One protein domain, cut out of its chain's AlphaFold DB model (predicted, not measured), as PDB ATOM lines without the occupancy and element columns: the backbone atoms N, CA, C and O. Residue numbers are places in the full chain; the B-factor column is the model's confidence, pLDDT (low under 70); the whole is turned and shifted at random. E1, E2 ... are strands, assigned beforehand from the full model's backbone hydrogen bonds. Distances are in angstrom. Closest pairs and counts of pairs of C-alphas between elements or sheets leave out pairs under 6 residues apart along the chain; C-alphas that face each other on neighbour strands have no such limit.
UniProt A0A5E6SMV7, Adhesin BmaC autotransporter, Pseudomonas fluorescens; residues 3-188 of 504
ATOM      1  N   ASP A   3      82.242  61.716  71.877       94.12
ATOM      2  CA  ASP A   3      82.383  61.498  73.308       94.12
ATOM      3  C   ASP A   3      81.011  61.646  73.957       94.12
ATOM      4  O   ASP A   3      80.472  62.751  74.015       94.12
ATOM      5  N   LEU A   4      80.428  60.515  74.357       93.19
ATOM      6  CA  LEU A   4      79.173  60.463  75.106       93.19
ATOM      7  C   LEU A   4      79.428  60.364  76.615       93.19
ATOM      8  O   LEU A   4      78.493  60.370  77.392       93.19
ATOM      9  N   SER A   5      80.694  60.327  77.043       89.12
ATOM     10  CA  SER A   5      81.069  60.057  78.432       89.12
ATOM     11  C   SER A   5      81.306  61.305  79.285       89.12
ATOM     12  O   SER A   5      81.551  61.202  80.488       89.12
ATOM     13  N   THR A   6      81.276  62.498  78.686       84.81
ATOM     14  CA  THR A   6      81.579  63.750  79.394       84.81
ATOM     15  C   THR A   6      80.331  64.455  79.907       84.81
ATOM     16  O   THR A   6      79.349  64.621  79.188       84.81
ATOM     17  N   GLY A   7      80.413  64.987  81.129       78.44
ATOM     18  CA  GLY A   7      79.402  65.893  81.677       78.44
ATOM     19  C   GLY A   7      78.240  65.215  82.406       78.44
ATOM     20  O   GLY A   7      77.342  65.922  82.863       78.44
ATOM     21  N   ASN A   8      78.254  63.885  82.556       84.94
ATOM     22  CA  ASN A   8      77.308  63.139  83.384       84.94
ATOM     23  C   ASN A   8      77.863  61.747  83.786       84.94
ATOM     24  O   ASN A   8      78.955  61.381  83.363       84.94
ATOM     25  N   ASN A   9      77.118  61.027  84.636       85.56
ATOM     26  CA  ASN A   9      77.375  59.639  85.054       85.56
ATOM     27  C   ASN A   9      76.118  58.789  84.779       85.56
ATOM     28  O   ASN A   9      75.497  58.266  85.709       85.56
ATOM     29  N   ARG A  10      75.652  58.763  83.532       90.19
ATOM     30  CA  ARG A  10      74.465  58.020  83.089       90.19
ATOM     31  C   ARG A  10      74.863  57.106  81.938       90.19
ATOM     32  O   ARG A  10      75.887  57.291  81.317       90.19
ATOM     33  N   THR A  11      74.055  56.092  81.681       91.50
ATOM     34  CA  THR A  11      74.346  55.068  80.669       91.50
ATOM     35  C   THR A  11      73.207  54.972  79.664       91.50
ATOM     36  O   THR A  11      72.691  53.898  79.365       91.50
ATOM     37  N   ASN A  12      72.712  56.126  79.224       93.44
ATOM     38  CA  ASN A  12      71.574  56.222  78.316       93.44
ATOM     39  C   ASN A  12      71.698  57.356  77.296       93.44
ATOM     40  O   ASN A  12      70.708  57.688  76.633       93.44
ATOM     41  N   ASP A  13      72.888  57.939  77.145       95.12
ATOM     42  CA  ASP A  13      73.120  58.952  76.132       95.12
ATOM     43  C   ASP A  13      73.107  58.322  74.742       95.12
ATOM     44  O   ASP A  13      73.560  57.201  74.503       95.12
ATOM     45  N   THR A  14      72.525  59.042  73.788       95.75
ATOM     46  CA  THR A  14      72.386  58.566  72.415       95.75
ATOM     47  C   THR A  14      72.762  59.664  71.436       95.75
ATOM     48  O   THR A  14      72.186  60.751  71.457       95.75
ATOM     49  N   LEU A  15      73.686  59.352  70.525       96.62
ATOM     50  CA  LEU A  15      73.927  60.152  69.327       96.62
ATOM     51  C   LEU A  15      73.328  59.440  68.120       96.62
ATOM     52  O   LEU A  15      73.744  58.332  67.796       96.62
ATOM     53  N   THR A  16      72.406  60.097  67.421       97.38
ATOM     54  CA  THR A  16      71.838  59.584  66.169       97.38
ATOM     55  C   THR A  16      72.474  60.262  64.961       97.38
ATOM     56  O   THR A  16      72.444  61.485  64.833       97.38
ATOM     57  N   VAL A  17      73.002  59.456  64.044       97.19
ATOM     58  CA  VAL A  17      73.460  59.864  62.716       97.19
ATOM     59  C   VAL A  17      72.430  59.402  61.692       97.19
ATOM     60  O   VAL A  17      72.112  58.219  61.615       97.19
ATOM     61  N   GLN A  18      71.911  60.339  60.907       96.94
ATOM     62  CA  GLN A  18      71.048  60.041  59.764       96.94
ATOM     63  C   GLN A  18      71.915  59.904  58.507       96.94
ATOM     64  O   GLN A  18      72.620  60.849  58.144       96.94
ATOM     65  N   GLY A  19      71.871  58.744  57.850       95.12
ATOM     66  CA  GLY A  19      72.708  58.420  56.695       95.12
ATOM     67  C   GLY A  19      74.038  57.754  57.071       95.12
ATOM     68  O   GLY A  19      74.129  57.002  58.035       95.12
ATOM     69  N   ASN A  20      75.080  57.973  56.268       97.06
ATOM     70  CA  ASN A  20      76.320  57.197  56.373       97.06
ATOM     71  C   ASN A  20      77.210  57.643  57.543       97.06
ATOM     72  O   ASN A  20      77.515  58.826  57.696       97.06
ATOM     73  N   TYR A  21      77.720  56.666  58.289       97.50
ATOM     74  CA  TYR A  21      78.805  56.823  59.248       97.50
ATOM     75  C   TYR A  21      80.097  56.227  58.679       97.50
ATOM     76  O   TYR A  21      80.152  55.049  58.318       97.50
ATOM     77  N   VAL A  22      81.155  57.035  58.621       96.62
ATOM     78  CA  VAL A  22      82.487  56.596  58.190       96.62
ATOM     79  C   VAL A  22      83.486  56.927  59.292       96.62
ATOM     80  O   VAL A  22      83.740  58.099  59.574       96.62
ATOM     81  N   GLY A  23      84.043  55.899  59.930       93.69
ATOM     82  CA  GLY A  23      85.147  56.062  60.870       93.69
ATOM     83  C   GLY A  23      86.476  56.221  60.130       93.69
ATOM     84  O   GLY A  23      86.888  55.315  59.414       93.69
ATOM     85  N   ASP A  24      87.180  57.332  60.320       90.56
ATOM     86  CA  ASP A  24      88.577  57.486  59.895       90.56
ATOM     87  C   ASP A  24      89.444  57.686  61.139       90.56
ATOM     88  O   ASP A  24      89.525  58.789  61.684       90.56
ATOM     89  N   ASN A  25      89.998  56.584  61.656       85.81
ATOM     90  CA  ASN A  25      90.662  56.544  62.964       85.81
ATOM     91  C   ASN A  25      89.789  57.177  64.066       85.81
ATOM     92  O   ASN A  25      90.254  57.941  64.920       85.81
ATOM     93  N   GLY A  26      88.487  56.883  64.005       93.50
ATOM     94  CA  GLY A  26      87.492  57.433  64.908       93.50
ATOM     95  C   GLY A  26      87.726  56.989  66.349       93.50
ATOM     96  O   GLY A  26      88.296  55.933  66.613       93.50
ATOM     97  N   ARG A  27      87.236  57.792  67.294       96.19
ATOM     98  CA  ARG A  27      87.144  57.432  68.715       96.19
ATOM     99  C   ARG A  27      85.718  57.662  69.180       96.19
ATOM    100  O   ARG A  27      85.190  58.746  68.906       96.19
ATOM    101  N   LEU A  28      85.142  56.656  69.827       97.44
ATOM    102  CA  LEU A  28      83.819  56.656  70.436       97.44
ATOM    103  C   LEU A  28      83.981  56.340  71.927       97.44
ATOM    104  O   LEU A  28      84.407  55.241  72.266       97.44
ATOM    105  N   PHE A  29      83.670  57.297  72.795       97.44
ATOM    106  CA  PHE A  29      83.690  57.106  74.247       97.44
ATOM    107  C   PHE A  29      82.263  56.913  74.756       97.44
ATOM    108  O   PHE A  29      81.399  57.732  74.436       97.44
ATOM    109  N   LEU A  30      82.035  55.842  75.516       97.38
ATOM    110  CA  LEU A  30      80.729  55.429  76.038       97.38
ATOM    111  C   LEU A  30      80.818  55.160  77.542       97.38
ATOM    112  O   LEU A  30      81.824  54.625  78.012       97.38
ATOM    113  N   GLN A  31      79.759  55.471  78.285       97.25
ATOM    114  CA  GLN A  31      79.521  54.954  79.628       97.25
ATOM    115  C   GLN A  31      78.584  53.741  79.550       97.25
ATOM    116  O   GLN A  31      77.529  53.773  78.915       97.25
ATOM    117  N   THR A  32      78.962  52.653  80.216       97.88
ATOM    118  CA  THR A  32      78.209  51.391  80.207       97.88
ATOM    119  C   THR A  32      78.213  50.786  81.603       97.88
ATOM    120  O   THR A  32      79.230  50.828  82.290       97.88
ATOM    121  N   VAL A  33      77.102  50.189  82.033       97.88
ATOM    122  CA  VAL A  33      77.123  49.264  83.175       97.88
ATOM    123  C   VAL A  33      77.523  47.900  82.618       97.88
ATOM    124  O   VAL A  33      76.784  47.331  81.823       97.88
ATOM    125  N   LEU A  34      78.699  47.379  82.963       98.19
ATOM    126  CA  LEU A  34      79.100  46.039  82.522       98.19
ATOM    127  C   LEU A  34      78.345  44.965  83.320       98.19
ATOM    128  O   LEU A  34      78.627  44.745  84.497       98.19
ATOM    129  N   GLY A  35      77.377  44.318  82.675       97.94
ATOM    130  CA  GLY A  35      76.524  43.280  83.253       97.94
ATOM    131  C   GLY A  35      75.984  42.326  82.181       97.94
ATOM    132  O   GLY A  35      76.717  41.932  81.273       97.94
ATOM    133  N   ASP A  36      74.717  41.934  82.291       97.94
ATOM    134  CA  ASP A  36      74.052  41.015  81.360       97.94
ATOM    135  C   ASP A  36      73.481  41.741  80.123       97.94
ATOM    136  O   ASP A  36      73.725  42.931  79.909       97.94
ATOM    137  N   ASP A  37      72.701  41.031  79.301       98.00
ATOM    138  CA  ASP A  37      72.069  41.558  78.081       98.00
ATOM    139  C   ASP A  37      71.162  42.782  78.302       98.00
ATOM    140  O   ASP A  37      70.902  43.527  77.357       98.00
ATOM    141  N   SER A  38      70.657  42.990  79.521       96.56
ATOM    142  CA  SER A  38      69.762  44.100  79.867       96.56
ATOM    143  C   SER A  38      70.501  45.366  80.299       96.56
ATOM    144  O   SER A  38      69.867  46.391  80.573       96.56
ATOM    145  N   SER A  39      71.834  45.308  80.367       97.81
ATOM    146  CA  SER A  39      72.618  46.389  80.945       97.81
ATOM    147  C   SER A  39      72.493  47.689  80.146       97.81
ATOM    148  O   SER A  39      72.596  47.678  78.915       97.81
ATOM    149  N   PRO A  40      72.308  48.833  80.824       97.19
ATOM    150  CA  PRO A  40      72.227  50.119  80.153       97.19
ATOM    151  C   PRO A  40      73.605  50.570  79.646       97.19
ATOM    152  O   PRO A  40      74.632  50.392  80.312       97.19
ATOM    153  N   SER A  41      73.610  51.185  78.466       97.94
ATOM    154  CA  SER A  41      74.792  51.745  77.817       97.94
ATOM    155  C   SER A  41      74.434  52.992  77.023       97.94
ATOM    156  O   SER A  41      73.381  53.053  76.379       97.94
ATOM    157  N   ASP A  42      75.368  53.936  76.981       97.88
ATOM    158  CA  ASP A  42      75.380  54.936  75.925       97.88
ATOM    159  C   ASP A  42      75.531  54.256  74.564       97.88
ATOM    160  O   ASP A  42      76.151  53.187  74.450       97.88
ATOM    161  N   LYS A  43      74.986  54.882  73.518       96.44
ATOM    162  CA  LYS A  43      74.996  54.300  72.176       96.44
ATOM    163  C   LYS A  43      75.122  55.302  71.038       96.44
ATOM    164  O   LYS A  43      74.554  56.395  71.040       96.44
ATOM    165  N   LEU A  44      75.821  54.864  69.996       98.25
ATOM    166  CA  LEU A  44      75.765  55.475  68.671       98.25
ATOM    167  C   LEU A  44      74.666  54.792  67.853       98.25
ATOM    168  O   LEU A  44      74.723  53.588  67.628       98.25
ATOM    169  N   VAL A  45      73.694  55.559  67.370       98.31
ATOM    170  CA  VAL A  45      72.635  55.083  66.472       98.31
ATOM    171  C   VAL A  45      72.919  55.604  65.068       98.31
ATOM    172  O   VAL A  45      73.131  56.801  64.886       98.31
ATOM    173  N   VAL A  46      72.899  54.731  64.065       98.12
ATOM    174  CA  VAL A  46      73.000  55.109  62.650       98.12
ATOM    175  C   VAL A  46      71.749  54.626  61.933       98.12
ATOM    176  O   VAL A  46      71.492  53.424  61.880       98.12
ATOM    177  N   ALA A  47      70.966  55.561  61.401       97.56
ATOM    178  CA  ALA A  47      69.701  55.282  60.736       97.56
ATOM    179  C   ALA A  47      69.832  55.437  59.217       97.56
ATOM    180  O   ALA A  47      70.376  56.430  58.730       97.56
ATOM    181  N   ASP A  48      69.320  54.445  58.485       96.25
ATOM    182  CA  ASP A  48      69.158  54.470  57.026       96.25
ATOM    183  C   ASP A  48      70.434  54.833  56.235       96.25
ATOM    184  O   ASP A  48      70.423  55.655  55.317       96.25
ATOM    185  N   GLY A  49      71.562  54.206  56.588       95.94
ATOM    186  CA  GLY A  49      72.844  54.405  55.908       95.94
ATOM    187  C   GLY A  49      73.876  53.316  56.192       95.94
ATOM    188  O   GLY A  49      73.574  52.267  56.753       95.94
ATOM    189  N   THR A  50      75.123  53.536  55.786       97.75
ATOM    190  CA  THR A  50      76.201  52.551  55.970       97.75
ATOM    191  C   THR A  50      77.098  52.894  57.155       97.75
ATOM    192  O   THR A  50      77.479  54.055  57.296       97.75
ATOM    193  N   LEU A  51      77.514  51.900  57.944       98.06
ATOM    194  CA  LEU A  51      78.544  52.032  58.978       98.06
ATOM    195  C   LEU A  51      79.843  51.396  58.474       98.06
ATOM    196  O   LEU A  51      79.953  50.174  58.406       98.06
ATOM    197  N   THR A  52      80.818  52.224  58.110       95.88
ATOM    198  CA  THR A  52      82.056  51.788  57.441       95.88
ATOM    199  C   THR A  52      83.291  52.428  58.073       95.88
ATOM    200  O   THR A  52      83.193  53.291  58.952       95.88
ATOM    201  N   GLY A  53      84.475  52.020  57.619       92.12
ATOM    202  CA  GLY A  53      85.742  52.564  58.095       92.12
ATOM    203  C   GLY A  53      86.199  51.904  59.393       92.12
ATOM    204  O   GLY A  53      86.151  50.680  59.508       92.12
ATOM    205  N   ARG A  54      86.702  52.706  60.336       91.00
ATOM    206  CA  ARG A  54      87.285  52.247  61.597       91.00
ATOM    207  C   ARG A  54      87.122  53.260  62.733       91.00
ATOM    208  O   ARG A  54      87.644  54.376  62.658       91.00
ATOM    209  N   THR A  55      86.518  52.810  63.827       96.19
ATOM    210  CA  THR A  55      86.368  53.567  65.073       96.19
ATOM    211  C   THR A  55      86.748  52.716  66.283       96.19
ATOM    212  O   THR A  55      86.261  51.602  66.453       96.19
ATOM    213  N   ALA A  56      87.616  53.251  67.140       96.50
ATOM    214  CA  ALA A  56      87.957  52.662  68.428       96.50
ATOM    215  C   ALA A  56      86.899  53.035  69.478       96.50
ATOM    216  O   ALA A  56      86.623  54.221  69.674       96.50
ATOM    217  N   ILE A  57      86.327  52.036  70.147       97.69
ATOM    218  CA  ILE A  57      85.370  52.204  71.242       97.69
ATOM    219  C   ILE A  57      86.115  52.125  72.574       97.69
ATOM    220  O   ILE A  57      86.760  51.120  72.872       97.69
ATOM    221  N   THR A  58      85.994  53.168  73.386       96.81
ATOM    222  CA  THR A  58      86.424  53.183  74.785       96.81
ATOM    223  C   THR A  58      85.186  53.148  75.668       96.81
ATOM    224  O   THR A  58      84.302  53.990  75.524       96.81
ATOM    225  N   VAL A  59      85.134  52.177  76.575       97.06
ATOM    226  CA  VAL A  59      84.018  51.986  77.502       97.06
ATOM    227  C   VAL A  59      84.472  52.339  78.908       97.06
ATOM    228  O   VAL A  59      85.466  51.804  79.396       97.06
ATOM    229  N   THR A  60      83.718  53.212  79.561       96.06
ATOM    230  CA  THR A  60      83.848  53.513  80.984       96.06
ATOM    231  C   THR A  60      82.800  52.705  81.739       96.06
ATOM    232  O   THR A  60      81.603  52.937  81.567       96.06
ATOM    233  N   ASN A  61      83.239  51.756  82.571       96.19
ATOM    234  CA  ASN A  61      82.333  50.962  83.399       96.19
ATOM    235  C   ASN A  61      81.770  51.810  84.554       96.19
ATOM    236  O   ASN A  61      82.530  52.266  85.409       96.19
ATOM    237  N   LEU A  62      80.451  51.996  84.610       94.75
ATOM    238  CA  LEU A  62      79.769  52.715  85.689       94.75
ATOM    239  C   LEU A  62      79.135  51.748  86.693       94.75
ATOM    240  O   LEU A  62      77.922  51.564  86.719       94.75
ATOM    241  N   GLY A  63      79.969  51.139  87.539       91.31
ATOM    242  CA  GLY A  63      79.511  50.280  88.637       91.31
ATOM    243  C   GLY A  63      78.938  48.929  88.197       91.31
ATOM    244  O   GLY A  63      78.233  48.290  88.974       91.31
ATOM    245  N   GLY A  64      79.212  48.496  86.965       96.88
ATOM    246  CA  GLY A  64      78.883  47.147  86.521       96.88
ATOM    247  C   GLY A  64      79.775  46.112  87.193       96.88
ATOM    248  O   GLY A  64      80.997  46.252  87.176       96.88
ATOM    249  N   LEU A  65      79.149  45.085  87.763       97.38
ATOM    250  CA  LEU A  65      79.804  44.013  88.519       97.38
ATOM    251  C   LEU A  65      80.166  42.804  87.644       97.38
ATOM    252  O   LEU A  65      80.686  41.815  88.141       97.38
ATOM    253  N   GLY A  66      79.880  42.869  86.341       97.88
ATOM    254  CA  GLY A  66      79.990  41.733  85.439       97.88
ATOM    255  C   GLY A  66      78.822  40.756  85.586       97.88
ATOM    256  O   GLY A  66      78.324  40.494  86.675       97.88
ATOM    257  N   ALA A  67      78.362  40.210  84.464       98.12
ATOM    258  CA  ALA A  67      77.410  39.105  84.420       98.12
ATOM    259  C   ALA A  67      77.462  38.426  83.046       98.12
ATOM    260  O   ALA A  67      77.973  38.991  82.076       98.12
ATOM    261  N   LEU A  68      76.923  37.211  82.955       97.88
ATOM    262  CA  LEU A  68      76.884  36.442  81.714       97.88
ATOM    263  C   LEU A  68      75.859  37.026  80.726       97.88
ATOM    264  O   LEU A  68      74.666  37.071  81.016       97.88
ATOM    265  N   THR A  69      76.303  37.400  79.526       98.00
ATOM    266  CA  THR A  69      75.422  37.743  78.401       98.00
ATOM    267  C   THR A  69      75.019  36.471  77.663       98.00
ATOM    268  O   THR A  69      75.879  35.759  77.144       98.00
ATOM    269  N   GLN A  70      73.727  36.186  77.595       95.81
ATOM    270  CA  GLN A  70      73.168  34.957  77.028       95.81
ATOM    271  C   GLN A  70      72.460  35.183  75.686       95.81
ATOM    272  O   GLN A  70      72.086  34.215  75.024       95.81
ATOM    273  N   GLN A  71      72.258  36.437  75.277       95.50
ATOM    274  CA  GLN A  71      71.550  36.811  74.055       95.50
ATOM    275  C   GLN A  71      72.393  37.774  73.202       95.50
ATOM    276  O   GLN A  71      73.540  37.488  72.852       95.50
ATOM    277  N   ASN A  72      71.814  38.906  72.790       97.12
ATOM    278  CA  ASN A  72      72.479  39.868  71.922       97.12
ATOM    279  C   ASN A  72      73.702  40.501  72.587       97.12
ATOM    280  O   ASN A  72      74.639  40.828  71.864       97.12
ATOM    281  N   GLY A  73      73.742  40.617  73.911       98.06
ATOM    282  CA  GLY A  73      74.724  41.400  74.649       98.06
ATOM    283  C   GLY A  73      74.323  42.865  74.812       98.06
ATOM    284  O   GLY A  73      73.243  43.294  74.404       98.06
ATOM    285  N   ILE A  74      75.232  43.644  75.388       98.56
ATOM    286  CA  ILE A  74      75.028  45.059  75.702       98.56
ATOM    287  C   ILE A  74      75.197  45.880  74.421       98.56
ATOM    288  O   ILE A  74      76.295  45.935  73.863       98.56
ATOM    289  N   GLN A  75      74.126  46.500  73.926       98.44
ATOM    290  CA  GLN A  75      74.159  47.245  72.664       98.44
ATOM    291  C   GLN A  75      74.905  48.575  72.815       98.44
ATOM    292  O   GLN A  75      74.478  49.447  73.565       98.44
ATOM    293  N   VAL A  76      75.980  48.748  72.044       98.38
ATOM    294  CA  VAL A  76      76.821  49.964  72.054       98.38
ATOM    295  C   VAL A  76      76.761  50.742  70.738       98.38
ATOM    296  O   VAL A  76      76.996  51.951  70.701       98.38
ATOM    297  N   VAL A  77      76.406  50.060  69.644       98.50
ATOM    298  CA  VAL A  77      76.100  50.683  68.353       98.50
ATOM    299  C   VAL A  77      74.840  50.049  67.785       98.50
ATOM    300  O   VAL A  77      74.737  48.826  67.695       98.50
ATOM    301  N   GLU A  78      73.895  50.880  67.372       98.31
ATOM    302  CA  GLU A  78      72.624  50.469  66.789       98.31
ATOM    303  C   GLU A  78      72.576  50.858  65.309       98.31
ATOM    304  O   GLU A  78      72.670  52.036  64.958       98.31
ATOM    305  N   ALA A  79      72.418  49.865  64.437       97.94
ATOM    306  CA  ALA A  79      72.056  50.084  63.041       97.94
ATOM    307  C   ALA A  79      70.529  50.028  62.924       97.94
ATOM    308  O   ALA A  79      69.926  48.982  63.167       97.94
ATOM    309  N   GLN A  80      69.910  51.154  62.577       96.94
ATOM    310  CA  GLN A  80      68.460  51.320  62.559       96.94
ATOM    311  C   GLN A  80      67.917  51.426  61.127       96.94
ATOM    312  O   GLN A  80      68.546  52.003  60.236       96.94
ATOM    313  N   GLY A  81      66.711  50.894  60.910       95.00
ATOM    314  CA  GLY A  81      66.030  50.957  59.619       95.00
ATOM    315  C   GLY A  81      66.754  50.121  58.570       95.00
ATOM    316  O   GLY A  81      66.964  48.925  58.753       95.00
ATOM    317  N   THR A  82      67.138  50.754  57.467       94.56
ATOM    318  CA  THR A  82      67.851  50.104  56.353       94.56
ATOM    319  C   THR A  82      69.371  50.070  56.525       94.56
ATOM    320  O   THR A  82      70.086  49.715  55.586       94.56
ATOM    321  N   ALA A  83      69.882  50.437  57.704       97.56
ATOM    322  CA  ALA A  83      71.313  50.567  57.917       97.56
ATOM    323  C   ALA A  83      72.076  49.229  57.861       97.56
ATOM    324  O   ALA A  83      71.633  48.204  58.384       97.56
ATOM    325  N   VAL A  84      73.270  49.259  57.260       97.31
ATOM    326  CA  VAL A  84      74.160  48.093  57.091       97.31
ATOM    327  C   VAL A  84      75.564  48.443  57.576       97.31
ATOM    328  O   VAL A  84      76.045  49.545  57.319       97.31
ATOM    329  N   SER A  85      76.237  47.522  58.271       97.19
ATOM    330  CA  SER A  85      77.581  47.748  58.818       97.19
ATOM    331  C   SER A  85      78.635  46.786  58.279       97.19
ATOM    332  O   SER A  85      78.354  45.616  58.019       97.19
ATOM    333  N   ASP A  86      79.872  47.270  58.195       95.31
ATOM    334  CA  ASP A  86      81.063  46.453  57.958       95.31
ATOM    335  C   ASP A  86      81.586  45.855  59.272       95.31
ATOM    336  O   ASP A  86      81.543  46.501  60.317       95.31
ATOM    337  N   SER A  87      82.164  44.650  59.235       91.25
ATOM    338  CA  SER A  87      82.775  44.009  60.419       91.25
ATOM    339  C   SER A  87      83.949  44.782  61.018       91.25
ATOM    340  O   SER A  87      84.228  44.630  62.203       91.25
ATOM    341  N   SER A  88      84.617  45.630  60.233       90.56
ATOM    342  CA  SER A  88      85.746  46.450  60.683       90.56
ATOM    343  C   SER A  88      85.357  47.840  61.188       90.56
ATOM    344  O   SER A  88      86.240  48.566  61.645       90.56
ATOM    345  N   ALA A  89      84.073  48.221  61.095       94.94
ATOM    346  CA  ALA A  89      83.612  49.575  61.410       94.94
ATOM    347  C   ALA A  89      83.953  49.991  62.849       94.94
ATOM    348  O   ALA A  89      84.285  51.153  63.098       94.94
ATOM    349  N   PHE A  90      83.939  49.033  63.781       96.62
ATOM    350  CA  PHE A  90      84.241  49.258  65.189       96.62
ATOM    351  C   PHE A  90      85.175  48.188  65.751       96.62
ATOM    352  O   PHE A  90      85.125  47.027  65.353       96.62
ATOM    353  N   ALA A  91      86.006  48.597  66.705       95.50
ATOM    354  CA  ALA A  91      86.885  47.737  67.489       95.50
ATOM    355  C   ALA A  91      87.016  48.303  68.909       95.50
ATOM    356  O   ALA A  91      86.885  49.513  69.098       95.50
ATOM    357  N   LEU A  92      87.312  47.464  69.902       95.31
ATOM    358  CA  LEU A  92      87.621  47.951  71.250       95.31
ATOM    359  C   LEU A  92      88.987  48.644  71.289       95.31
ATOM    360  O   LEU A  92      89.945  48.186  70.668       95.31
ATOM    361  N   ALA A  93      89.071  49.743  72.039       93.12
ATOM    362  CA  ALA A  93      90.315  50.471  72.274       93.12
ATOM    363  C   ALA A  93      91.267  49.725  73.223       93.12
ATOM    364  O   ALA A  93      92.481  49.847  73.089       93.12
ATOM    365  N   ALA A  94      90.710  48.965  74.167       90.31
ATOM    366  CA  ALA A  94      91.420  48.129  75.130       90.31
ATOM    367  C   ALA A  94      90.524  46.943  75.542       90.31
ATOM    368  O   ALA A  94      89.305  47.035  75.364       90.31
ATOM    369  N   PRO A  95      91.090  45.849  76.087       91.00
ATOM    370  CA  PRO A  95      90.306  44.799  76.733       91.00
ATOM    371  C   PRO A  95      89.420  45.367  77.846       91.00
ATOM    372  O   PRO A  95      89.797  46.327  78.519       91.00
ATOM    373  N   ILE A  96      88.248  44.768  78.034       94.88
ATOM    374  CA  ILE A  96      87.266  45.180  79.036       94.88
ATOM    375  C   ILE A  96      86.946  43.962  79.893       94.88
ATOM    376  O   ILE A  96      86.602  42.914  79.352       94.88
ATOM    377  N   SER A  97      87.000  44.109  81.212       96.94
ATOM    378  CA  SER A  97      86.599  43.058  82.148       96.94
ATOM    379  C   SER A  97      85.811  43.654  83.315       96.94
ATOM    380  O   SER A  97      86.042  44.803  83.692       96.94
ATOM    381  N   ALA A  98      84.903  42.871  83.893       98.00
ATOM    382  CA  ALA A  98      84.176  43.197  85.122       98.00
ATOM    383  C   ALA A  98      83.752  41.903  85.826       98.00
ATOM    384  O   ALA A  98      83.402  40.931  85.143       98.00
ATOM    385  N   GLY A  99      83.798  41.876  87.161       98.00
ATOM    386  CA  GLY A  99      83.551  40.657  87.930       98.00
ATOM    387  C   GLY A  99      84.411  39.507  87.425       98.00
ATOM    388  O   GLY A  99      85.600  39.681  87.189       98.00
ATOM    389  N   ALA A 100      83.797  38.353  87.165       98.38
ATOM    390  CA  ALA A 100      84.476  37.165  86.648       98.38
ATOM    391  C   ALA A 100      84.731  37.166  85.121       98.38
ATOM    392  O   ALA A 100      85.360  36.234  84.618       98.38
ATOM    393  N   PHE A 101      84.265  38.165  84.361       98.56
ATOM    394  CA  PHE A 101      84.138  38.060  82.900       98.56
ATOM    395  C   PHE A 101      85.013  39.044  82.112       98.56
ATOM    396  O   PHE A 101      85.165  40.208  82.485       98.56
ATOM    397  N   ASP A 102      85.525  38.582  80.969       97.62
ATOM    398  CA  ASP A 102      86.023  39.421  79.876       97.62
ATOM    399  C   ASP A 102      84.875  39.742  78.908       97.62
ATOM    400  O   ASP A 102      84.130  38.844  78.516       97.62
ATOM    401  N   TYR A 103      84.763  40.999  78.472       97.94
ATOM    402  CA  TYR A 103      83.781  41.463  77.492       97.94
ATOM    403  C   TYR A 103      84.429  41.705  76.127       97.94
ATOM    404  O   TYR A 103      85.337  42.524  75.977       97.94
ATOM    405  N   ASN A 104      83.909  41.033  75.103       96.81
ATOM    406  CA  ASN A 104      84.342  41.153  73.715       96.81
ATOM    407  C   ASN A 104      83.282  41.875  72.874       96.81
ATOM    408  O   ASN A 104      82.084  41.734  73.115       96.81
ATOM    409  N   LEU A 105      83.713  42.630  71.862       97.50
ATOM    410  CA  LEU A 105      82.812  43.310  70.929       97.50
ATOM    411  C   LEU A 105      82.456  42.385  69.761       97.50
ATOM    412  O   LEU A 105      83.341  41.820  69.123       97.50
ATOM    413  N   TYR A 106      81.169  42.285  69.444       96.75
ATOM    414  CA  TYR A 106      80.651  41.512  68.318       96.75
ATOM    415  C   TYR A 106      79.832  42.392  67.388       96.75
ATOM    416  O   TYR A 106      79.031  43.206  67.848       96.75
ATOM    417  N   LYS A 107      79.969  42.162  66.080       96.50
ATOM    418  CA  LYS A 107      78.979  42.581  65.088       96.50
ATOM    419  C   LYS A 107      77.874  41.532  65.008       96.50
ATOM    420  O   LYS A 107      78.149  40.351  64.795       96.50
ATOM    421  N   GLY A 108      76.635  41.999  65.079       96.12
ATOM    422  CA  GLY A 108      75.431  41.193  64.953       96.12
ATOM    423  C   GLY A 108      74.964  40.609  66.282       96.12
ATOM    424  O   GLY A 108      75.777  40.182  67.102       96.12
ATOM    425  N   GLY A 109      73.651  40.589  66.497       95.06
ATOM    426  CA  GLY A 109      72.994  39.846  67.572       95.06
ATOM    427  C   GLY A 109      72.566  38.437  67.150       95.06
ATOM    428  O   GLY A 109      72.853  37.984  66.044       95.06
ATOM    429  N   VAL A 110      71.875  37.744  68.051       95.06
ATOM    430  CA  VAL A 110      71.283  36.410  67.849       95.06
ATOM    431  C   VAL A 110      69.766  36.463  67.604       95.06
ATOM    432  O   VAL A 110      69.115  35.424  67.499       95.06
ATOM    433  N   THR A 111      69.194  37.666  67.481       95.00
ATOM    434  CA  THR A 111      67.781  37.899  67.138       95.00
ATOM    435  C   THR A 111      67.635  38.580  65.770       95.00
ATOM    436  O   THR A 111      68.474  39.417  65.434       95.00
ATOM    437  N   PRO A 112      66.572  38.319  64.989       94.50
ATOM    438  CA  PRO A 112      66.363  38.995  63.705       94.50
ATOM    439  C   PRO A 112      66.380  40.526  63.817       94.50
ATOM    440  O   PRO A 112      65.804  41.084  64.752       94.50
ATOM    441  N   GLY A 113      67.025  41.202  62.865       93.81
ATOM    442  CA  GLY A 113      67.132  42.668  62.820       93.81
ATOM    443  C   GLY A 113      68.290  43.254  63.638       93.81
ATOM    444  O   GLY A 113      68.450  44.471  63.694       93.81
ATOM    445  N   SER A 114      69.108  42.413  64.275       96.12
ATOM    446  CA  SER A 114      70.270  42.833  65.070       96.12
ATOM    447  C   SER A 114      71.611  42.681  64.337       96.12
ATOM    448  O   SER A 114      72.652  43.050  64.875       96.12
ATOM    449  N   GLU A 115      71.617  42.151  63.113       95.94
ATOM    450  CA  GLU A 115      72.795  41.651  62.385       95.94
ATOM    451  C   GLU A 115      73.823  42.750  62.054       95.94
ATOM    452  O   GLU A 115      75.009  42.476  61.837       95.94
ATOM    453  N   ASN A 116      73.373  44.006  62.022       97.44
ATOM    454  CA  ASN A 116      74.193  45.175  61.702       97.44
ATOM    455  C   ASN A 116      74.554  46.039  62.922       97.44
ATOM    456  O   ASN A 116      75.297  47.009  62.778       97.44
ATOM    457  N   SER A 117      74.076  45.687  64.113       98.12
ATOM    458  CA  SER A 117      74.412  46.376  65.364       98.12
ATOM    459  C   SER A 117      75.667  45.780  66.017       98.12
ATOM    460  O   SER A 117      76.095  44.685  65.648       98.12
ATOM    461  N   PHE A 118      76.261  46.488  66.980       98.44
ATOM    462  CA  PHE A 118      77.418  46.007  67.742       98.44
ATOM    463  C   PHE A 118      77.107  45.896  69.229       98.44
ATOM    464  O   PHE A 118      76.481  46.786  69.815       98.44
ATOM    465  N   TYR A 119      77.595  44.812  69.827       98.50
ATOM    466  CA  TYR A 119      77.278  44.419  71.194       98.50
ATOM    467  C   TYR A 119      78.531  44.002  71.963       98.50
ATOM    468  O   TYR A 119      79.388  43.310  71.412       98.50
ATOM    469  N   LEU A 120      78.619  44.376  73.240       98.44
ATOM    470  CA  LEU A 120      79.576  43.786  74.178       98.44
ATOM    471  C   LEU A 120      79.001  42.484  74.740       98.44
ATOM    472  O   LEU A 120      77.832  42.444  75.128       98.44
ATOM    473  N   ARG A 121      79.821  41.434  74.816       98.19
ATOM    474  CA  ARG A 121      79.433  40.134  75.376       98.19
ATOM    475  C   ARG A 121      80.505  39.523  76.252       98.19
ATOM    476  O   ARG A 121      81.668  39.496  75.860       98.19
ATOM    477  N   SER A 122      80.062  38.934  77.353       98.19
ATOM    478  CA  SER A 122      80.831  38.085  78.267       98.19
ATOM    479  C   SER A 122      80.699  36.585  77.957       98.19
ATOM    480  O   SER A 122      81.037  35.733  78.781       98.19
ATOM    481  N   ALA A 123      80.183  36.248  76.773       97.44
ATOM    482  CA  ALA A 123      80.089  34.884  76.278       97.44
ATOM    483  C   ALA A 123      80.166  34.832  74.749       97.44
ATOM    484  O   ALA A 123      79.776  35.770  74.044       97.44
ATOM    485  N   VAL A 124      80.588  33.683  74.230       96.31
ATOM    486  CA  VAL A 124      80.324  33.293  72.846       96.31
ATOM    487  C   VAL A 124      78.912  32.715  72.788       96.31
ATOM    488  O   VAL A 124      78.647  31.636  73.314       96.31
ATOM    489  N   VAL A 125      77.995  33.449  72.159       95.00
ATOM    490  CA  VAL A 125      76.578  33.075  72.053       95.00
ATOM    491  C   VAL A 125      76.294  32.512  70.662       95.00
ATOM    492  O   VAL A 125      76.628  33.128  69.647       95.00
ATOM    493  N   ALA A 126      75.662  31.342  70.612       91.69
ATOM    494  CA  ALA A 126      75.248  30.709  69.369       91.69
ATOM    495  C   ALA A 126      73.906  31.254  68.862       91.69
ATOM    496  O   ALA A 126      73.002  31.558  69.638       91.69
ATOM    497  N   ALA A 127      73.746  31.320  67.537       91.94
ATOM    498  CA  ALA A 127      72.447  31.621  66.944       91.94
ATOM    499  C   ALA A 127      71.446  30.488  67.264       91.94
ATOM    500  O   ALA A 127      71.801  29.309  67.122       91.94
ATOM    501  N   PRO A 128      70.202  30.810  67.666       92.81
ATOM    502  CA  PRO A 128      69.180  29.801  67.901       92.81
ATOM    503  C   PRO A 128      68.798  29.109  66.589       92.81
ATOM    504  O   PRO A 128      68.864  29.698  65.507       92.81
ATOM    505  N   LEU A 129      68.380  27.849  66.691       93.75
ATOM    506  CA  LEU A 129      67.892  27.069  65.558       93.75
ATOM    507  C   LEU A 129      66.376  27.210  65.422       93.75
ATOM    508  O   LEU A 129      65.646  27.166  66.412       93.75
ATOM    509  N   VAL A 130      65.901  27.309  64.184       93.69
ATOM    510  CA  VAL A 130      64.481  27.197  63.841       93.69
ATOM    511  C   VAL A 130      64.245  26.012  62.919       93.69
ATOM    512  O   VAL A 130      65.067  25.691  62.059       93.69
ATOM    513  N   ALA A 131      63.109  25.348  63.117       93.62
ATOM    514  CA  ALA A 131      62.677  24.241  62.282       93.62
ATOM    515  C   ALA A 131      61.987  24.773  61.024       93.62
ATOM    516  O   ALA A 131      60.999  25.505  61.110       93.62
ATOM    517  N   VAL A 132      62.476  24.362  59.858       93.69
ATOM    518  CA  VAL A 132      61.809  24.580  58.574       93.69
ATOM    519  C   VAL A 132      61.265  23.252  58.035       93.69
ATOM    520  O   VAL A 132      61.867  22.199  58.281       93.69
ATOM    521  N   PRO A 133      60.114  23.258  57.330       93.88
ATOM    522  CA  PRO A 133      59.525  22.039  56.787       93.88
ATOM    523  C   PRO A 133      60.508  21.274  55.903       93.88
ATOM    524  O   PRO A 133      61.199  21.865  55.070       93.88
ATOM    525  N   ASN A 134      60.541  19.953  56.064       93.50
ATOM    526  CA  ASN A 134      61.290  19.094  55.164       93.50
ATOM    527  C   ASN A 134      60.491  18.916  53.855       93.50
ATOM    528  O   ASN A 134      59.296  18.611  53.928       93.50
ATOM    529  N   PRO A 135      61.100  19.112  52.667       92.88
ATOM    530  CA  PRO A 135      60.446  18.836  51.388       92.88
ATOM    531  C   PRO A 135      59.919  17.401  51.257       92.88
ATOM    532  O   PRO A 135      58.968  17.181  50.510       92.88
ATOM    533  N   ASP A 136      60.513  16.446  51.980       92.25
ATOM    534  CA  ASP A 136      59.958  15.110  52.189       92.25
ATOM    535  C   ASP A 136      59.209  15.052  53.538       92.25
ATOM    536  O   ASP A 136      59.850  15.076  54.594       92.25
ATOM    537  N   PRO A 137      57.865  14.936  53.541       87.75
ATOM    538  CA  PRO A 137      57.070  14.858  54.767       87.75
ATOM    539  C   PRO A 137      57.370  13.641  55.657       87.75
ATOM    540  O   PRO A 137      56.935  13.624  56.807       87.75
ATOM    541  N   ALA A 138      58.058  12.614  55.144       93.38
ATOM    542  CA  ALA A 138      58.445  11.435  55.921       93.38
ATOM    543  C   ALA A 138      59.706  11.659  56.778       93.38
ATOM    544  O   ALA A 138      60.012  10.836  57.644       93.38
ATOM    545  N   LEU A 139      60.441  12.751  56.548       93.62
ATOM    546  CA  LEU A 139      61.678  13.082  57.251       93.62
ATOM    547  C   LEU A 139      61.451  14.153  58.333       93.62
ATOM    548  O   LEU A 139      60.542  14.979  58.213       93.62
ATOM    549  N   PRO A 140      62.285  14.185  59.393       93.62
ATOM    550  CA  PRO A 140      62.199  15.230  60.409       93.62
ATOM    551  C   PRO A 140      62.455  16.631  59.811       93.62
ATOM    552  O   PRO A 140      63.148  16.744  58.790       93.62
ATOM    553  N   PRO A 141      61.935  17.706  60.443       93.38
ATOM    554  CA  PRO A 141      62.191  19.086  60.028       93.38
ATOM    555  C   PRO A 141      63.686  19.408  59.940       93.38
ATOM    556  O   PRO A 141      64.488  18.908  60.729       93.38
ATOM    557  N   ILE A 142      64.054  20.286  59.006       93.88
ATOM    558  CA  ILE A 142      65.435  20.756  58.866       93.88
ATOM    559  C   ILE A 142      65.654  21.879  59.882       93.88
ATOM    560  O   ILE A 142      64.848  22.805  59.964       93.88
ATOM    561  N   LEU A 143      66.738  21.810  60.653       93.94
ATOM    562  CA  LEU A 143      67.123  22.873  61.579       93.94
ATOM    563  C   LEU A 143      68.096  23.828  60.890       93.94
ATOM    564  O   LEU A 143      69.134  23.398  60.386       93.94
ATOM    565  N   VAL A 144      67.768  25.118  60.882       93.44
ATOM    566  CA  VAL A 144      68.625  26.176  60.332       93.44
ATOM    567  C   VAL A 144      68.829  27.288  61.364       93.44
ATOM    568  O   VAL A 144      67.915  27.554  62.148       93.44
ATOM    569  N   PRO A 145      70.000  27.950  61.397       92.25
ATOM    570  CA  PRO A 145      70.198  29.132  62.231       92.25
ATOM    571  C   PRO A 145      69.188  30.230  61.882       92.25
ATOM    572  O   PRO A 145      68.984  30.533  60.706       92.25
ATOM    573  N   LEU A 146      68.569  30.831  62.900       92.50
ATOM    574  CA  LEU A 146      67.589  31.910  62.731       92.50
ATOM    575  C   LEU A 146      68.217  33.181  62.145       92.50
ATOM    576  O   LEU A 146      67.577  33.894  61.377       92.50
ATOM    577  N   VAL A 147      69.467  33.452  62.517       93.06
ATOM    578  CA  VAL A 147      70.271  34.575  62.032       93.06
ATOM    579  C   VAL A 147      71.692  34.110  61.733       93.06
ATOM    580  O   VAL A 147      72.108  33.021  62.142       93.06
ATOM    581  N   GLN A 148      72.452  34.938  61.015       88.69
ATOM    582  CA  GLN A 148      73.884  34.707  60.841       88.69
ATOM    583  C   GLN A 148      74.595  34.734  62.198       88.69
ATOM    584  O   GLN A 148      74.236  35.515  63.078       88.69
ATOM    585  N   ALA A 149      75.610  33.884  62.360       88.38
ATOM    586  CA  ALA A 149      76.404  33.868  63.578       88.38
ATOM    587  C   ALA A 149      77.073  35.240  63.785       88.38
ATOM    588  O   ALA A 149      77.666  35.772  62.838       88.38
ATOM    589  N   PRO A 150      77.004  35.808  64.998       91.88
ATOM    590  CA  PRO A 150      77.727  37.025  65.306       91.88
ATOM    591  C   PRO A 150      79.226  36.890  65.056       91.88
ATOM    592  O   PRO A 150      79.828  35.854  65.343       91.88
ATOM    593  N   VAL A 151      79.839  37.965  64.571       92.25
ATOM    594  CA  VAL A 151      81.262  37.984  64.223       92.25
ATOM    595  C   VAL A 151      82.019  38.816  65.257       92.25
ATOM    596  O   VAL A 151      81.668  39.986  65.438       92.25
ATOM    597  N   PRO A 152      83.049  38.269  65.932       92.62
ATOM    598  CA  PRO A 152      83.919  39.059  66.796       92.62
ATOM    599  C   PRO A 152      84.550  40.218  66.020       92.62
ATOM    600  O   PRO A 152      85.056  40.036  64.909       92.62
ATOM    601  N   ALA A 153      84.522  41.412  66.602       91.06
ATOM    602  CA  ALA A 153      85.160  42.577  66.015       91.06
ATOM    603  C   ALA A 153      86.691  42.380  65.963       91.06
ATOM    604  O   ALA A 153      87.274  41.810  66.892       91.06
ATOM    605  N   PRO A 154      87.367  42.846  64.900       86.38
ATOM    606  CA  PRO A 154      88.817  42.750  64.799       86.38
ATOM    607  C   PRO A 154      89.497  43.612  65.866       86.38
ATOM    608  O   PRO A 154      88.992  44.670  66.248       86.38
ATOM    609  N   ALA A 155      90.689  43.205  66.305       80.88
ATOM    610  CA  ALA A 155      91.492  44.031  67.195       80.88
ATOM    611  C   ALA A 155      92.045  45.276  66.468       80.88
ATOM    612  O   ALA A 155      92.174  45.333  65.233       80.88
ATOM    613  N   LEU A 156      92.399  46.309  67.238       78.12
ATOM    614  CA  LEU A 156      93.177  47.426  66.706       78.12
ATOM    615  C   LEU A 156      94.594  46.952  66.329       78.12
ATOM    616  O   LEU A 156      95.178  46.158  67.062       78.12
ATOM    617  N   PRO A 157      95.168  47.395  65.191       65.38
ATOM    618  CA  PRO A 157      96.542  47.104  64.831       65.38
ATOM    619  C   PRO A 157      97.444  47.668  65.916       65.38
ATOM    620  O   PRO A 157      97.294  48.826  66.312       65.38
ATOM    621  N   ALA A 158      98.403  46.863  66.364       57.97
ATOM    622  CA  ALA A 158      99.499  47.384  67.158       57.97
ATOM    623  C   ALA A 158     100.204  48.470  66.332       57.97
ATOM    624  O   ALA A 158     100.614  48.221  65.196       57.97
ATOM    625  N   VAL A 159     100.321  49.684  66.873       53.88
ATOM    626  CA  VAL A 159     101.171  50.712  66.263       53.88
ATOM    627  C   VAL A 159     102.611  50.216  66.420       53.88
ATOM    628  O   VAL A 159     103.040  50.028  67.559       53.88
ATOM    629  N   PRO A 160     103.366  49.955  65.337       48.41
ATOM    630  CA  PRO A 160     104.738  49.512  65.486       48.41
ATOM    631  C   PRO A 160     105.552  50.625  66.145       48.41
ATOM    632  O   PRO A 160     105.673  51.731  65.610       48.41
ATOM    633  N   SER A 161     106.122  50.329  67.307       48.34
ATOM    634  CA  SER A 161     107.101  51.180  67.970       48.34
ATOM    635  C   SER A 161     108.359  51.267  67.096       48.34
ATOM    636  O   SER A 161     109.224  50.401  67.164       48.34
ATOM    637  N   GLY A 162     108.476  52.310  66.266       50.28
ATOM    638  CA  GLY A 162     109.788  52.816  65.843       50.28
ATOM    639  C   GLY A 162     110.275  52.633  64.398       50.28
ATOM    640  O   GLY A 162     111.452  52.894  64.175       50.28
ATOM    641  N   THR A 163     109.457  52.301  63.391       43.91
ATOM    642  CA  THR A 163     109.918  52.366  61.976       43.91
ATOM    643  C   THR A 163     108.789  52.695  60.993       43.91
ATOM    644  O   THR A 163     107.699  52.141  61.137       43.91
ATOM    645  N   PRO A 164     109.008  53.566  59.984       52.22
ATOM    646  CA  PRO A 164     107.966  53.929  59.030       52.22
ATOM    647  C   PRO A 164     107.840  52.909  57.879       52.22
ATOM    648  O   PRO A 164     108.821  52.303  57.463       52.22
ATOM    649  N   THR A 165     106.611  52.813  57.352       48.62
ATOM    650  CA  THR A 165     106.164  52.213  56.070       48.62
ATOM    651  C   THR A 165     105.936  50.697  55.961       48.62
ATOM    652  O   THR A 165     106.496  50.043  55.086       48.62
ATOM    653  N   LEU A 166     104.972  50.163  56.716       44.78
ATOM    654  CA  LEU A 166     104.112  49.059  56.251       44.78
ATOM    655  C   LEU A 166     102.641  49.499  56.393       44.78
ATOM    656  O   LEU A 166     102.332  50.204  57.358       44.78
ATOM    657  N   PRO A 167     101.732  49.157  55.455       46.34
ATOM    658  CA  PRO A 167     100.312  49.452  55.628       46.34
ATOM    659  C   PRO A 167      99.812  48.778  56.909       46.34
ATOM    660  O   PRO A 167     100.189  47.642  57.191       46.34
ATOM    661  N   ALA A 168      98.997  49.489  57.693       49.50
ATOM    662  CA  ALA A 168      98.447  48.984  58.946       49.50
ATOM    663  C   ALA A 168      97.639  47.703  58.679       49.50
ATOM    664  O   ALA A 168      96.504  47.758  58.207       49.50
ATOM    665  N   VAL A 169      98.242  46.542  58.942       50.12
ATOM    666  CA  VAL A 169      97.570  45.246  58.839       50.12
ATOM    667  C   VAL A 169      96.503  45.221  59.923       50.12
ATOM    668  O   VAL A 169      96.824  45.369  61.098       50.12
ATOM    669  N   VAL A 170      95.229  45.091  59.546       53.44
ATOM    670  CA  VAL A 170      94.140  44.884  60.512       53.44
ATOM    671  C   VAL A 170      94.516  43.679  61.375       53.44
ATOM    672  O   VAL A 170      94.741  42.595  60.840       53.44
ATOM    673  N   ALA A 171      94.645  43.878  62.691       60.75
ATOM    674  CA  ALA A 171      94.942  42.780  63.598       60.75
ATOM    675  C   ALA A 171      93.792  41.767  63.561       60.75
ATOM    676  O   ALA A 171      92.620  42.146  63.467       60.75
ATOM    677  N   ALA A 172      94.142  40.481  63.598       63.47
ATOM    678  CA  ALA A 172      93.161  39.406  63.628       63.47
ATOM    679  C   ALA A 172      92.189  39.600  64.812       63.47
ATOM    680  O   ALA A 172      92.584  40.163  65.840       63.47
ATOM    681  N   PRO A 173      90.919  39.179  64.680       68.25
ATOM    682  CA  PRO A 173      89.999  39.153  65.812       68.25
ATOM    683  C   PRO A 173      90.556  38.289  66.954       68.25
ATOM    684  O   PRO A 173      91.398  37.416  66.703       68.25
ATOM    685  N   PRO A 174      90.097  38.513  68.199       73.12
ATOM    686  CA  PRO A 174      90.461  37.645  69.309       73.12
ATOM    687  C   PRO A 174      90.096  36.196  68.973       73.12
ATOM    688  O   PRO A 174      89.041  35.922  68.392       73.12
ATOM    689  N   VAL A 175      90.988  35.268  69.319       83.19
ATOM    690  CA  VAL A 175      90.730  33.836  69.150       83.19
ATOM    691  C   VAL A 175      89.679  33.437  70.182       83.19
ATOM    692  O   VAL A 175      89.916  33.542  71.381       83.19
ATOM    693  N   LEU A 176      88.518  33.007  69.699       88.94
ATOM    694  CA  LEU A 176      87.359  32.612  70.496       88.94
ATOM    695  C   LEU A 176      86.893  31.222  70.049       88.94
ATOM    696  O   LEU A 176      87.130  30.854  68.891       88.94
ATOM    697  N   PRO A 177      86.249  30.432  70.927       90.69
ATOM    698  CA  PRO A 177      85.695  29.148  70.526       90.69
ATOM    699  C   PRO A 177      84.632  29.342  69.437       90.69
ATOM    700  O   PRO A 177      83.941  30.362  69.373       90.69
ATOM    701  N   ALA A 178      84.493  28.349  68.563       87.56
ATOM    702  CA  ALA A 178      83.459  28.371  67.541       87.56
ATOM    703  C   ALA A 178      82.087  28.101  68.176       87.56
ATOM    704  O   ALA A 178      81.881  27.066  68.809       87.56
ATOM    705  N   ALA A 179      81.134  29.010  67.971       88.25
ATOM    706  CA  ALA A 179      79.758  28.800  68.398       88.25
ATOM    707  C   ALA A 179      79.087  27.720  67.532       88.25
ATOM    708  O   ALA A 179      79.017  27.853  66.307       88.25
ATOM    709  N   VAL A 180      78.544  26.678  68.163       91.44
ATOM    710  CA  VAL A 180      77.700  25.683  67.489       91.44
ATOM    711  C   VAL A 180      76.240  26.142  67.585       91.44
ATOM    712  O   VAL A 180      75.757  26.312  68.703       91.44
ATOM    713  N   PRO A 181      75.517  26.357  66.466       90.94
ATOM    714  CA  PRO A 181      74.119  26.793  66.497       90.94
ATOM    715  C   PRO A 181      73.246  25.952  67.438       90.94
ATOM    716  O   PRO A 181      73.278  24.724  67.390       90.94
ATOM    717  N   GLY A 182      72.460  26.619  68.286       87.88
ATOM    718  CA  GLY A 182      71.605  25.982  69.294       87.88
ATOM    719  C   GLY A 182      72.307  25.481  70.567       87.88
ATOM    720  O   GLY A 182      71.611  25.019  71.469       87.88
ATOM    721  N   ALA A 183      73.637  25.567  70.671       93.12
ATOM    722  CA  ALA A 183      74.356  25.250  71.906       93.12
ATOM    723  C   ALA A 183      74.198  26.356  72.967       93.12
ATOM    724  O   ALA A 183      73.889  27.507  72.646       93.12
ATOM    725  N   ALA A 184      74.434  26.003  74.233       94.00
ATOM    726  CA  ALA A 184      74.467  26.968  75.328       94.00
ATOM    727  C   ALA A 184      75.598  28.002  75.131       94.00
ATOM    728  O   ALA A 184      76.624  27.667  74.528       94.00
ATOM    729  N   PRO A 185      75.439  29.243  75.633       95.12
ATOM    730  CA  PRO A 185      76.514  30.231  75.631       95.12
ATOM    731  C   PRO A 185      77.775  29.695  76.313       95.12
ATOM    732  O   PRO A 185      77.687  29.067  77.366       95.12
ATOM    733  N   ILE A 186      78.941  29.981  75.733       97.12
ATOM    734  CA  ILE A 186      80.244  29.631  76.311       97.12
ATOM    735  C   ILE A 186      80.787  30.877  77.027       97.12
ATOM    736  O   ILE A 186      81.131  31.844  76.337       97.12
ATOM    737  N   PRO A 187      80.857  30.903  78.372       97.62
ATOM    738  CA  PRO A 187      81.342  32.065  79.111       97.62
ATOM    739  C   PRO A 187      82.789  32.416  78.764       97.62
ATOM    740  O   PRO A 187      83.641  31.541  78.612       97.62
ATOM    741  N   THR A 188      83.096  33.709  78.702       96.88
ATOM    742  CA  THR A 188      84.472  34.205  78.591       96.88
ATOM    743  C   THR A 188      84.962  34.663  79.959       96.88
ATOM    744  O   THR A 188      85.094  35.859  80.214       96.88
TER     745      THR A 188
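Overview. This is residues 3 to 188 of the 504 residues of the protein "Adhesin BmaC autotransporter" of Pseudomonas fluorescens (UniProt A0A5E6SMV7). With little regular structure, the chain winds in three stacked turns, E1-E2, E3-E4 and E5-E6, capped by E7 E8 E9, a meander of antiparallel neighbours. Hairpin E10-E11 makes an arm at one end; residues 161-167 stick out at the other. The printed part has 186 residues, 66 in eleven strands, no named helix: all strand, compact, radius of gyration of the C-alphas 17.7 A, spans 64 by 41 by 34 A.

Arrangement. Find the curled mixed sheet in order: E1 14-18, E3 43-47, E5 74-80, E9 118-121, E8 101-107, E7 96-98. N 17 and O 45 of parallel E1 and E3 are within hydrogen-bond range, 2.8 A. The parallel sheet is E2 21-32, E4 50-61, E6 90-92. The closest C-alphas of E6 and E8, Leu 92 and Leu 105, are 6.7 A apart.

Along the chain. Find C-alpha 14, where E1 begins, at (72.386, 58.566, 72.415). E10 is 129-132 and E11 142-145, ending at C-alpha 145, (70.198, 29.132, 62.231).

Size, cuts and confidence. The printed part has no cut, one long link, E4 to E5, and pLDDT under 70 at 157-173.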